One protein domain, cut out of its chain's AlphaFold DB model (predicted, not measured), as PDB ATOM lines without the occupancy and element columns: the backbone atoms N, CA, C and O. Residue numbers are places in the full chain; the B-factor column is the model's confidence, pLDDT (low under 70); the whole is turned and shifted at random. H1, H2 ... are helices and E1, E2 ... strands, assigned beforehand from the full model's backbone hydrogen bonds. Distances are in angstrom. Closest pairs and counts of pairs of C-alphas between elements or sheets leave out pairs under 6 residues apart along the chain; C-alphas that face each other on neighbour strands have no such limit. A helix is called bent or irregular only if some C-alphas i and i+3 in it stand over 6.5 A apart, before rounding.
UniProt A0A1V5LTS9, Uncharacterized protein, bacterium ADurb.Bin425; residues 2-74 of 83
ATOM      1  N   LYS A   2     199.325 320.392 277.634       74.62
ATOM      2  CA  LYS A   2     198.091 320.038 276.900       74.62
ATOM      3  C   LYS A   2     197.430 321.239 276.202       74.62
ATOM      4  O   LYS A   2     196.942 321.104 275.085       74.62
ATOM      5  N   ASP A   3     197.509 322.419 276.817       75.06
ATOM      6  CA  ASP A   3     196.935 323.663 276.279       75.06
ATOM      7  C   ASP A   3     197.652 324.130 275.010       75.06
ATOM      8  O   ASP A   3     197.015 324.508 274.033       75.06
ATOM      9  N   ALA A   4     198.981 324.004 274.968       80.62
ATOM     10  CA  ALA A   4     199.769 324.306 273.773       80.62
ATOM     11  C   ALA A   4     199.411 323.379 272.596       80.62
ATOM     12  O   ALA A   4     199.358 323.821 271.451       80.62
ATOM     13  N   TYR A   5     199.112 322.108 272.882       85.19
ATOM     14  CA  TYR A   5     198.673 321.149 271.870       85.19
ATOM     15  C   TYR A   5     197.267 321.477 271.349       85.19
ATOM     16  O   TYR A   5     197.053 321.484 270.141       85.19
ATOM     17  N   MET A   6     196.331 321.822 272.240       85.94
ATOM     18  CA  MET A   6     194.983 322.276 271.866       85.94
ATOM     19  C   MET A   6     195.035 323.506 270.950       85.94
ATOM     20  O   MET A   6     194.359 323.535 269.924       85.94
ATOM     21  N   VAL A   7     195.889 324.484 271.270       87.25
ATOM     22  CA  VAL A   7     196.093 325.685 270.442       87.25
ATOM     23  C   VAL A   7     196.700 325.331 269.082       87.25
ATOM     24  O   VAL A   7     196.230 325.824 268.059       87.25
ATOM     25  N   PHE A   8     197.697 324.445 269.037       88.19
ATOM     26  CA  PHE A   8     198.305 324.004 267.780       88.19
ATOM     27  C   PHE A   8     197.298 323.298 266.863       88.19
ATOM     28  O   PHE A   8     197.223 323.613 265.676       88.19
ATOM     29  N   VAL A   9     196.481 322.392 267.409       87.06
ATOM     30  CA  VAL A   9     195.420 321.704 266.653       87.06
ATOM     31  C   VAL A   9     194.424 322.714 266.082       87.06
ATOM     32  O   VAL A   9     194.071 322.623 264.907       87.06
ATOM     33  N   LEU A  10     194.029 323.719 266.869       88.69
ATOM     34  CA  LEU A  10     193.135 324.787 266.416       88.69
ATOM     35  C   LEU A  10     193.742 325.584 265.250       88.69
ATOM     36  O   LEU A  10     193.073 325.803 264.241       88.69
ATOM     37  N   ILE A  11     195.021 325.956 265.347       87.88
ATOM     38  CA  ILE A  11     195.739 326.672 264.279       87.88
ATOM     39  C   ILE A  11     195.795 325.832 263.002       87.88
ATOM     40  O   ILE A  11     195.508 326.346 261.922       87.88
ATOM     41  N   VAL A  12     196.138 324.546 263.107       86.56
ATOM     42  CA  VAL A  12     196.225 323.658 261.942       86.56
ATOM     43  C   VAL A  12     194.861 323.528 261.274       86.56
ATOM     44  O   VAL A  12     194.775 323.752 260.071       86.56
ATOM     45  N   VAL A  13     193.785 323.264 262.020       87.88
ATOM     46  CA  VAL A  13     192.425 323.130 261.463       87.88
ATOM     47  C   VAL A  13     191.981 324.406 260.744       87.88
ATOM     48  O   VAL A  13     191.437 324.327 259.643       87.88
ATOM     49  N   VAL A  14     192.277 325.580 261.309       86.75
ATOM     50  CA  VAL A  14     191.960 326.876 260.686       86.75
ATOM     51  C   VAL A  14     192.814 327.139 259.440       86.75
ATOM     52  O   VAL A  14     192.309 327.696 258.468       86.75
ATOM     53  N   MET A  15     194.083 326.718 259.421       80.56
ATOM     54  CA  MET A  15     194.999 326.919 258.286       80.56
ATOM     55  C   MET A  15     194.831 325.884 257.163       80.56
ATOM     56  O   MET A  15     195.101 326.193 256.003       80.56
ATOM     57  N   THR A  16     194.355 324.674 257.471       79.62
ATOM     58  CA  THR A  16     194.143 323.571 256.510       79.62
ATOM     59  C   THR A  16     193.344 323.986 255.260       79.62
ATOM     60  O   THR A  16     193.805 323.695 254.154       79.62
ATOM     61  N   PRO A  17     192.208 324.716 255.351       76.50
ATOM     62  CA  PRO A  17     191.474 325.160 254.161       76.50
ATOM     63  C   PRO A  17     192.222 326.208 253.316       76.50
ATOM     64  O   PRO A  17     191.870 326.414 252.154       76.50
ATOM     65  N   PHE A  18     193.271 326.847 253.847       70.81
ATOM     66  CA  PHE A  18     194.077 327.841 253.126       70.81
ATOM     67  C   PHE A  18     195.288 327.245 252.389       70.81
ATOM     68  O   PHE A  18     195.792 327.864 251.448       70.81
ATOM     69  N   LEU A  19     195.729 326.028 252.729       65.94
ATOM     70  CA  LEU A  19     196.778 325.311 251.989       65.94
ATOM     71  C   LEU A  19     196.499 325.171 250.476       65.94
ATOM     72  O   LEU A  19     197.398 325.485 249.687       65.94
ATOM     73  N   PRO A  20     195.289 324.787 250.012       60.81
ATOM     74  CA  PRO A  20     195.021 324.664 248.578       60.81
ATOM     75  C   PRO A  20     195.094 326.000 247.823       60.81
ATOM     76  O   PRO A  20     195.273 326.003 246.605       60.81
ATOM     77  N   LEU A  21     195.015 327.153 248.503       61.94
ATOM     78  CA  LEU A  21     195.272 328.445 247.859       61.94
ATOM     79  C   LEU A  21     196.758 328.640 247.541       61.94
ATOM     80  O   LEU A  21     197.082 329.254 246.524       61.94
ATOM     81  N   LEU A  22     197.672 328.126 248.364       60.44
ATOM     82  CA  LEU A  22     199.115 328.245 248.131       60.44
ATOM     83  C   LEU A  22     199.597 327.344 246.989       60.44
ATOM     84  O   LEU A  22     200.511 327.743 246.264       60.44
ATOM     85  N   TRP A  23     198.947 326.194 246.795       56.56
ATOM     86  CA  TRP A  23     199.296 325.185 245.786       56.56
ATOM     87  C   TRP A  23     198.491 325.256 244.486       56.56
ATOM     88  O   TRP A  23     198.710 324.449 243.587       56.56
ATOM     89  N   LYS A  24     197.586 326.228 244.328       56.28
ATOM     90  CA  LYS A  24     196.957 326.479 243.024       56.28
ATOM     91  C   LYS A  24     198.014 326.960 242.026       56.28
ATOM     92  O   LYS A  24     198.466 328.101 242.128       56.28
ATOM     93  N   ASN A  25     198.380 326.060 241.107       60.25
ATOM     94  CA  ASN A  25     199.236 326.197 239.922       60.25
ATOM     95  C   ASN A  25     199.660 327.642 239.632       60.25
ATOM     96  O   ASN A  25     199.032 328.366 238.852       60.25
ATOM     97  N   LYS A  26     200.736 328.075 240.294       63.31
ATOM     98  CA  LYS A  26     201.420 329.309 239.924       63.31
ATOM     99  C   LYS A  26     202.096 329.074 238.581       63.31
ATOM    100  O   LYS A  26     202.659 328.010 238.342       63.31
ATOM    101  N   CYS A  27     202.033 330.069 237.709       67.69
ATOM    102  CA  CYS A  27     202.755 330.030 236.451       67.69
ATOM    103  C   CYS A  27     204.259 329.924 236.700       67.69
ATOM    104  O   CYS A  27     204.786 330.800 237.382       67.69
ATOM    105  N   PRO A  28     204.968 328.924 236.151       68.00
ATOM    106  CA  PRO A  28     206.407 328.810 236.372       68.00
ATOM    107  C   PRO A  28     207.196 329.962 235.721       68.00
ATOM    108  O   PRO A  28     208.309 330.234 236.147       68.00
ATOM    109  N   ALA A  29     206.615 330.694 234.758       69.12
ATOM    110  CA  ALA A  29     207.252 331.875 234.164       69.12
ATOM    111  C   ALA A  29     207.039 333.171 234.970       69.12
ATOM    112  O   ALA A  29     207.984 333.919 235.186       69.12
ATOM    113  N   CYS A  30     205.810 333.470 235.410       70.12
ATOM    114  CA  CYS A  30     205.493 334.759 236.059       70.12
ATOM    115  C   CYS A  30     205.072 334.655 237.532       70.12
ATOM    116  O   CYS A  30     204.701 335.657 238.142       70.12
ATOM    117  N   ASN A  31     205.069 333.446 238.094       66.88
ATOM    118  CA  ASN A  31     204.664 333.115 239.464       66.88
ATOM    119  C   ASN A  31     203.238 333.572 239.853       66.88
ATOM    120  O   ASN A  31     202.860 333.550 241.028       66.88
ATOM    121  N   LYS A  32     202.415 333.974 238.872       67.62
ATOM    122  CA  LYS A  32     201.033 334.428 239.082       67.62
ATOM    123  C   LYS A  32     200.043 333.271 238.951       67.62
ATOM    124  O   LYS A  32     200.243 332.338 238.174       67.62
ATOM    125  N   ARG A  33     198.942 333.350 239.703       62.78
ATOM    126  CA  ARG A  33     197.856 332.354 239.736       62.78
ATOM    127  C   ARG A  33     196.875 332.560 238.574       62.78
ATOM    128  O   ARG A  33     195.756 333.010 238.796       62.78
ATOM    129  N   LYS A  34     197.317 332.307 237.339       64.19
ATOM    130  CA  LYS A  34     196.475 332.402 236.129       64.19
ATOM    131  C   LYS A  34     196.866 331.380 235.048       64.19
ATOM    132  O   LYS A  34     196.983 331.765 233.890       64.19
ATOM    133  N   LEU A  35     197.149 330.120 235.405       70.00
ATOM    134  CA  LEU A  35     197.244 329.040 234.405       70.00
ATOM    135  C   LEU A  35     195.850 328.500 234.105       70.00
ATOM    136  O   LEU A  35     195.136 328.115 235.030       70.00
ATOM    137  N   VAL A  36     195.497 328.451 232.827       73.69
ATOM    138  CA  VAL A  36     194.237 327.895 232.333       73.69
ATOM    139  C   VAL A  36     194.574 326.751 231.383       73.69
ATOM    140  O   VAL A  36     195.487 326.888 230.571       73.69
ATOM    141  N   GLY A  37     193.889 325.615 231.519       72.75
ATOM    142  CA  GLY A  37     194.000 324.515 230.559       72.75
ATOM    143  C   GLY A  37     193.369 324.927 229.234       72.75
ATOM    144  O   GLY A  37     192.272 325.480 229.230       72.75
ATOM    145  N   VAL A  38     194.079 324.704 228.136       73.69
ATOM    146  CA  VAL A  38     193.617 325.007 226.782       73.69
ATOM    147  C   VAL A  38     193.483 323.687 226.039       73.69
ATOM    148  O   VAL A  38     194.431 322.906 225.979       73.69
ATOM    149  N   GLU A  39     192.309 323.432 225.471       64.00
ATOM    150  CA  GLU A  39     192.134 322.330 224.530       64.00
ATOM    151  C   GLU A  39     192.720 322.758 223.180       64.00
ATOM    152  O   GLU A  39     192.250 323.711 222.559       64.00
ATOM    153  N   ARG A  40     193.789 322.086 222.746       65.19
ATOM    154  CA  ARG A  40     194.321 322.195 221.383       65.19
ATOM    155  C   ARG A  40     194.130 320.872 220.666       65.19
ATOM    156  O   ARG A  40     194.277 319.812 221.272       65.19
ATOM    157  N   THR A  41     193.847 320.951 219.370       59.91
ATOM    158  CA  THR A  41     193.936 319.800 218.474       59.91
ATOM    159  C   THR A  41     195.399 319.347 218.439       59.91
ATOM    160  O   THR A  41     196.254 320.185 218.141       59.91
ATOM    161  N   PRO A  42     195.710 318.085 218.782       60.22
ATOM    162  CA  PRO A  42     197.076 317.581 218.733       60.22
ATOM    163  C   PRO A  42     197.610 317.684 217.301       60.22
ATOM    164  O   PRO A  42     196.888 317.399 216.341       60.22
ATOM    165  N   ALA A  43     198.854 318.132 217.156       65.38
ATOM    166  CA  ALA A  43     199.526 318.148 215.866       65.38
ATOM    167  C   ALA A  43     199.891 316.703 215.457       65.38
ATOM    168  O   ALA A  43     200.019 315.838 216.323       65.38
ATOM    169  N   PRO A  44     200.073 316.400 214.159       60.00
ATOM    170  CA  PRO A  44     200.446 315.051 213.712       60.00
ATOM    171  C   PRO A  44     201.804 314.575 214.268       60.00
ATOM    172  O   PRO A  44     202.074 313.381 214.302       60.00
ATOM    173  N   GLU A  45     202.651 315.492 214.746       64.62
ATOM    174  CA  GLU A  45     203.904 315.192 215.460       64.62
ATOM    175  C   GLU A  45     203.698 314.661 216.896       64.62
ATOM    176  O   GLU A  45     204.614 314.085 217.483       64.62
ATOM    177  N   ASP A  46     202.483 314.799 217.436       61.19
ATOM    178  CA  ASP A  46     202.095 314.408 218.793       61.19
ATOM    179  C   ASP A  46     201.338 313.061 218.840       61.19
ATOM    180  O   ASP A  46     200.853 312.648 219.901       61.19
ATOM    181  N   GLU A  47     201.223 312.347 217.710       56.50
ATOM    182  CA  GLU A  47     200.536 311.053 217.640       56.50
ATOM    183  C   GLU A  47     201.173 310.033 218.606       56.50
ATOM    184  O   GLU A  47     202.321 309.615 218.468       56.50
ATOM    185  N   GLY A  48     200.407 309.641 219.629       63.69
ATOM    186  CA  GLY A  48     200.833 308.711 220.680       63.69
ATOM    187  C   GLY A  48     201.275 309.360 221.999       63.69
ATOM    188  O   GLY A  48     201.509 308.633 222.970       63.69
ATOM    189  N   ARG A  49     201.341 310.698 222.096       65.75
ATOM    190  CA  ARG A  49     201.647 311.416 223.347       65.75
ATOM    191  C   ARG A  49     200.405 312.095 223.926       65.75
ATOM    192  O   ARG A  49     199.740 312.891 223.278       65.75
ATOM    193  N   TYR A  50     200.112 311.825 225.200       66.00
ATOM    194  CA  TYR A  50     199.065 312.534 225.943       66.00
ATOM    195  C   TYR A  50     199.594 313.892 226.419       66.00
ATOM    196  O   TYR A  50     200.078 314.024 227.551       66.00
ATOM    197  N   LEU A  51     199.536 314.886 225.534       72.00
ATOM    198  CA  LEU A  51     199.916 316.266 225.813       72.00
ATOM    199  C   LEU A  51     198.705 317.069 226.288       72.00
ATOM    200  O   LEU A  51     197.645 317.072 225.669       72.00
ATOM    201  N   THR A  52     198.872 317.766 227.410       75.94
ATOM    202  CA  THR A  52     197.910 318.761 227.895       75.94
ATOM    203  C   THR A  52     198.535 320.143 227.792       75.94
ATOM    204  O   THR A  52     199.670 320.352 228.230       75.94
ATOM    205  N   TYR A  53     197.807 321.081 227.193       77.81
ATOM    206  CA  TYR A  53     198.280 322.440 226.956       77.81
ATOM    207  C   TYR A  53     197.703 323.374 228.020       77.81
ATOM    208  O   TYR A  53     196.534 323.288 228.399       77.81
ATOM    209  N   PHE A  54     198.531 324.282 228.516       78.56
ATOM    210  CA  PHE A  54     198.151 325.299 229.485       78.56
ATOM    211  C   PHE A  54     198.644 326.655 229.001       78.56
ATOM    212  O   PHE A  54     199.791 326.794 228.598       78.56
ATOM    213  N   ALA A  55     197.813 327.685 229.104       77.75
ATOM    214  CA  ALA A  55     198.211 329.056 228.814       77.75
ATOM    215  C   ALA A  55     198.118 329.902 230.081       77.75
ATOM    216  O   ALA A  55     197.150 329.819 230.846       77.75
ATOM    217  N   CYS A  56     199.126 330.742 230.319       79.44
ATOM    218  CA  CYS A  56     199.049 331.713 231.397       79.44
ATOM    219  C   CYS A  56     198.417 333.021 230.915       79.44
ATOM    220  O   CYS A  56     199.031 333.746 230.145       79.44
ATOM    221  N   GLN A  57     197.261 333.417 231.450       77.31
ATOM    222  CA  GLN A  57     196.615 334.685 231.061       77.31
ATOM    223  C   GLN A  57     197.382 335.947 231.501       77.31
ATOM    224  O   GLN A  57     197.037 337.047 231.086       77.31
ATOM    225  N   ASN A  58     198.380 335.824 232.384       76.69
ATOM    226  CA  ASN A  58     199.127 336.985 232.873       76.69
ATOM    227  C   ASN A  58     200.357 337.314 232.021       76.69
ATOM    228  O   ASN A  58     200.610 338.479 231.751       76.69
ATOM    229  N   CYS A  59     201.146 336.302 231.661       75.38
ATOM    230  CA  CYS A  59     202.354 336.468 230.846       75.38
ATOM    231  C   CYS A  59     202.190 335.949 229.418       75.38
ATOM    232  O   CYS A  59     203.145 336.015 228.658       75.38
ATOM    233  N   GLN A  60     201.011 335.419 229.077       73.69
ATOM    234  CA  GLN A  60     200.678 334.856 227.764       73.69
ATOM    235  C   GLN A  60     201.630 333.739 227.310       73.69
ATOM    236  O   GLN A  60     201.677 333.396 226.138       73.69
ATOM    237  N   THR A  61     202.372 333.140 228.247       77.31
ATOM    238  CA  THR A  61     203.272 332.021 227.967       77.31
ATOM    239  C   THR A  61     202.493 330.720 227.948       77.31
ATOM    240  O   THR A  61     201.644 330.477 228.818       77.31
ATOM    241  N   GLU A  62     202.838 329.871 226.995       79.12
ATOM    242  CA  GLU A  62     202.247 328.554 226.821       79.12
ATOM    243  C   GLU A  62     203.106 327.502 227.520       79.12
ATOM    244  O   GLU A  62     204.328 327.632 227.630       79.12
ATOM    245  N   PHE A  63     202.447 326.483 228.052       77.00
ATOM    246  CA  PHE A  63     203.070 325.350 228.706       77.00
ATOM    247  C   PHE A  63     202.455 324.062 228.193       77.00
ATOM    248  O   PHE A  63     201.245 323.971 227.987       77.00
ATOM    249  N   THR A  64     203.282 323.040 228.074       77.50
ATOM    250  CA  THR A  64     202.870 321.679 227.762       77.50
ATOM    251  C   THR A  64     203.180 320.776 228.940       77.50
ATOM    252  O   THR A  64     204.146 320.963 229.682       77.50
ATOM    253  N   ARG A  65     202.324 319.781 229.142       72.88
ATOM    254  CA  ARG A  65     202.538 318.724 230.122       72.88
ATOM    255  C   ARG A  65     202.278 317.388 229.460       72.88
ATOM    256  O   ARG A  65     201.154 317.107 229.043       72.88
ATOM    257  N   GLU A  66     203.310 316.562 229.425       73.19
ATOM    258  CA  GLU A  66     203.183 315.152 229.084       73.19
ATOM    259  C   GLU A  66     202.638 314.405 230.314       73.19
ATOM    260  O   GLU A  66     203.273 314.351 231.376       73.19
ATOM    261  N   LYS A  67     201.428 313.840 230.198       68.06
ATOM    262  CA  LYS A  67     200.781 313.040 231.256       68.06
ATOM    263  C   LYS A  67     200.668 313.802 232.600       68.06
ATOM    264  O   LYS A  67     200.151 314.914 232.660       68.06
ATOM    265  N   SER A  68     201.118 313.200 233.706       63.62
ATOM    266  CA  SER A  68     201.117 313.761 235.064       63.62
ATOM    267  C   SER A  68     202.463 314.396 235.455       63.62
ATOM    268  O   SER A  68     202.671 314.684 236.634       63.62
ATOM    269  N   GLY A  69     203.361 314.630 234.492       65.31
ATOM    270  CA  GLY A  69     204.705 315.175 234.710       65.31
ATOM    271  C   GLY A  69     204.753 316.673 235.057       65.31
ATOM    272  O   GLY A  69     203.708 317.291 235.278       65.31
ATOM    273  N   PRO A  70     205.955 317.270 235.144       67.44
ATOM    274  CA  PRO A  70     206.126 318.712 235.322       67.44
ATOM    275  C   PRO A  70     205.667 319.508 234.083       67.44
ATOM    276  O   PRO A  70     205.571 318.969 232.985       67.44
ATOM    277  N   LEU A  71     205.352 320.795 234.277       67.94
ATOM    278  CA  LEU A  71     204.982 321.723 233.200       67.94
ATOM    279  C   LEU A  71     206.245 322.236 232.499       67.94
ATOM    280  O   LEU A  71     207.106 322.822 233.156       67.94
ATOM    281  N   PHE A  72     206.322 322.075 231.181       72.50
ATOM    282  CA  PHE A  72     207.398 322.606 230.347       72.50
ATOM    283  C   PHE A  72     206.919 323.847 229.604       72.50
ATOM    284  O   PHE A  72     205.768 323.917 229.185       72.50
ATOM    285  N   ARG A  73     207.780 324.863 229.482       69.88
ATOM    286  CA  ARG A  73     207.456 326.096 228.758       69.88
ATOM    287  C   ARG A  73     207.534 325.825 227.260       69.88
ATOM    288  O   ARG A  73     208.562 325.359 226.793       69.88
ATOM    289  N   SER A  74     206.470 326.141 226.531       65.44
ATOM    290  CA  SER A  74     206.372 325.942 225.080       65.44
ATOM    291  C   SER A  74     207.008 327.085 224.280       65.44
ATOM    292  O   SER A  74     206.713 327.240 223.098       65.44
TER     293      SER A  74
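Overview. This is residues 2 to 74 of the 83 residues of an uncharacterized protein of bacterium ADurb.Bin425 (UniProt A0A1V5LTS9). A long, kinked helix, H1, sticks out like a handle from a small head built round a three-stranded antiparallel sheet, and at the far end of the head residues 43 to 48, in the loop between E1 and E2, stick out as well. Residues 2 to 20 of H1 stand free of the head, and this arm makes much of the length. The printed part has 73 residues, with one named helix and three named strands in the order H1, E1, E2, E3; the sheet's order is E1, E2, E3. The class is mixed, helices and strands, with 36 residues, under half, in named elements. The whole is extended, with a radius of gyration of the C-alphas of 18.4 A and spans of 63 by 27 by 16 A.

Along the chain. H1, residues 2 to 22, begins with C-alpha 2 at (198.091, 320.038, 276.900) and measures 29.9 A from first to last C-alpha. It has a kink of 43 degrees near residue 16 and is irregular, but only just: C-alphas 14 and 17 are 6.8 A apart. E1, residues 35 to 38, has its first C-alpha at (197.244, 329.040, 234.405). E2, residues 51 to 56, is the longest strand by residues and measures 16.4 A. E3, residues 62 to 66, measures 13.6 A and ends with C-alpha 66 at (203.183, 315.152, 229.084).

Arrangement. H1 is not on the sheet, with 0 pairs of C-alphas within 10 A, and it is apart from E2 and E3. In its backbone, 12 of 17 O i to N i+4 pairs are within hydrogen-bond range. E1, E2 and E3 form a meander, each strand the antiparallel neighbour of the one before; E1 and E3 are edge strands. E1 and E2 form a hairpin, their directions at 134 degrees; C-alphas 35 and 56 face each other at 4.4 A, and N 38 and O 53 are within hydrogen-bond range at 2.8 A. E2 and E3 form a hairpin too, at 153 degrees; C-alphas 55 and 62 face each other at 4.5 A, and N 63 and O 54 are within hydrogen-bond range at 2.7 A. Residues 63 to 64 of E3 also pair with residues 72 to 73, antiparallel.

Size, cuts and confidence. The C-alphas of Lys 2 and Pro 44, the two farthest apart, are 63.4 A from each other. Without the stretches that stand free, the body has 48 residues and spans 29 by 20 by 15 A. The printed part has no cut. The links H1 to E1 and E1 to E2 are long, and E2 to E3 is tight. The mean pLDDT of the printed part is 71.7, and 34 residues are under 70, among them residues 19 to 29 and 39 to 50.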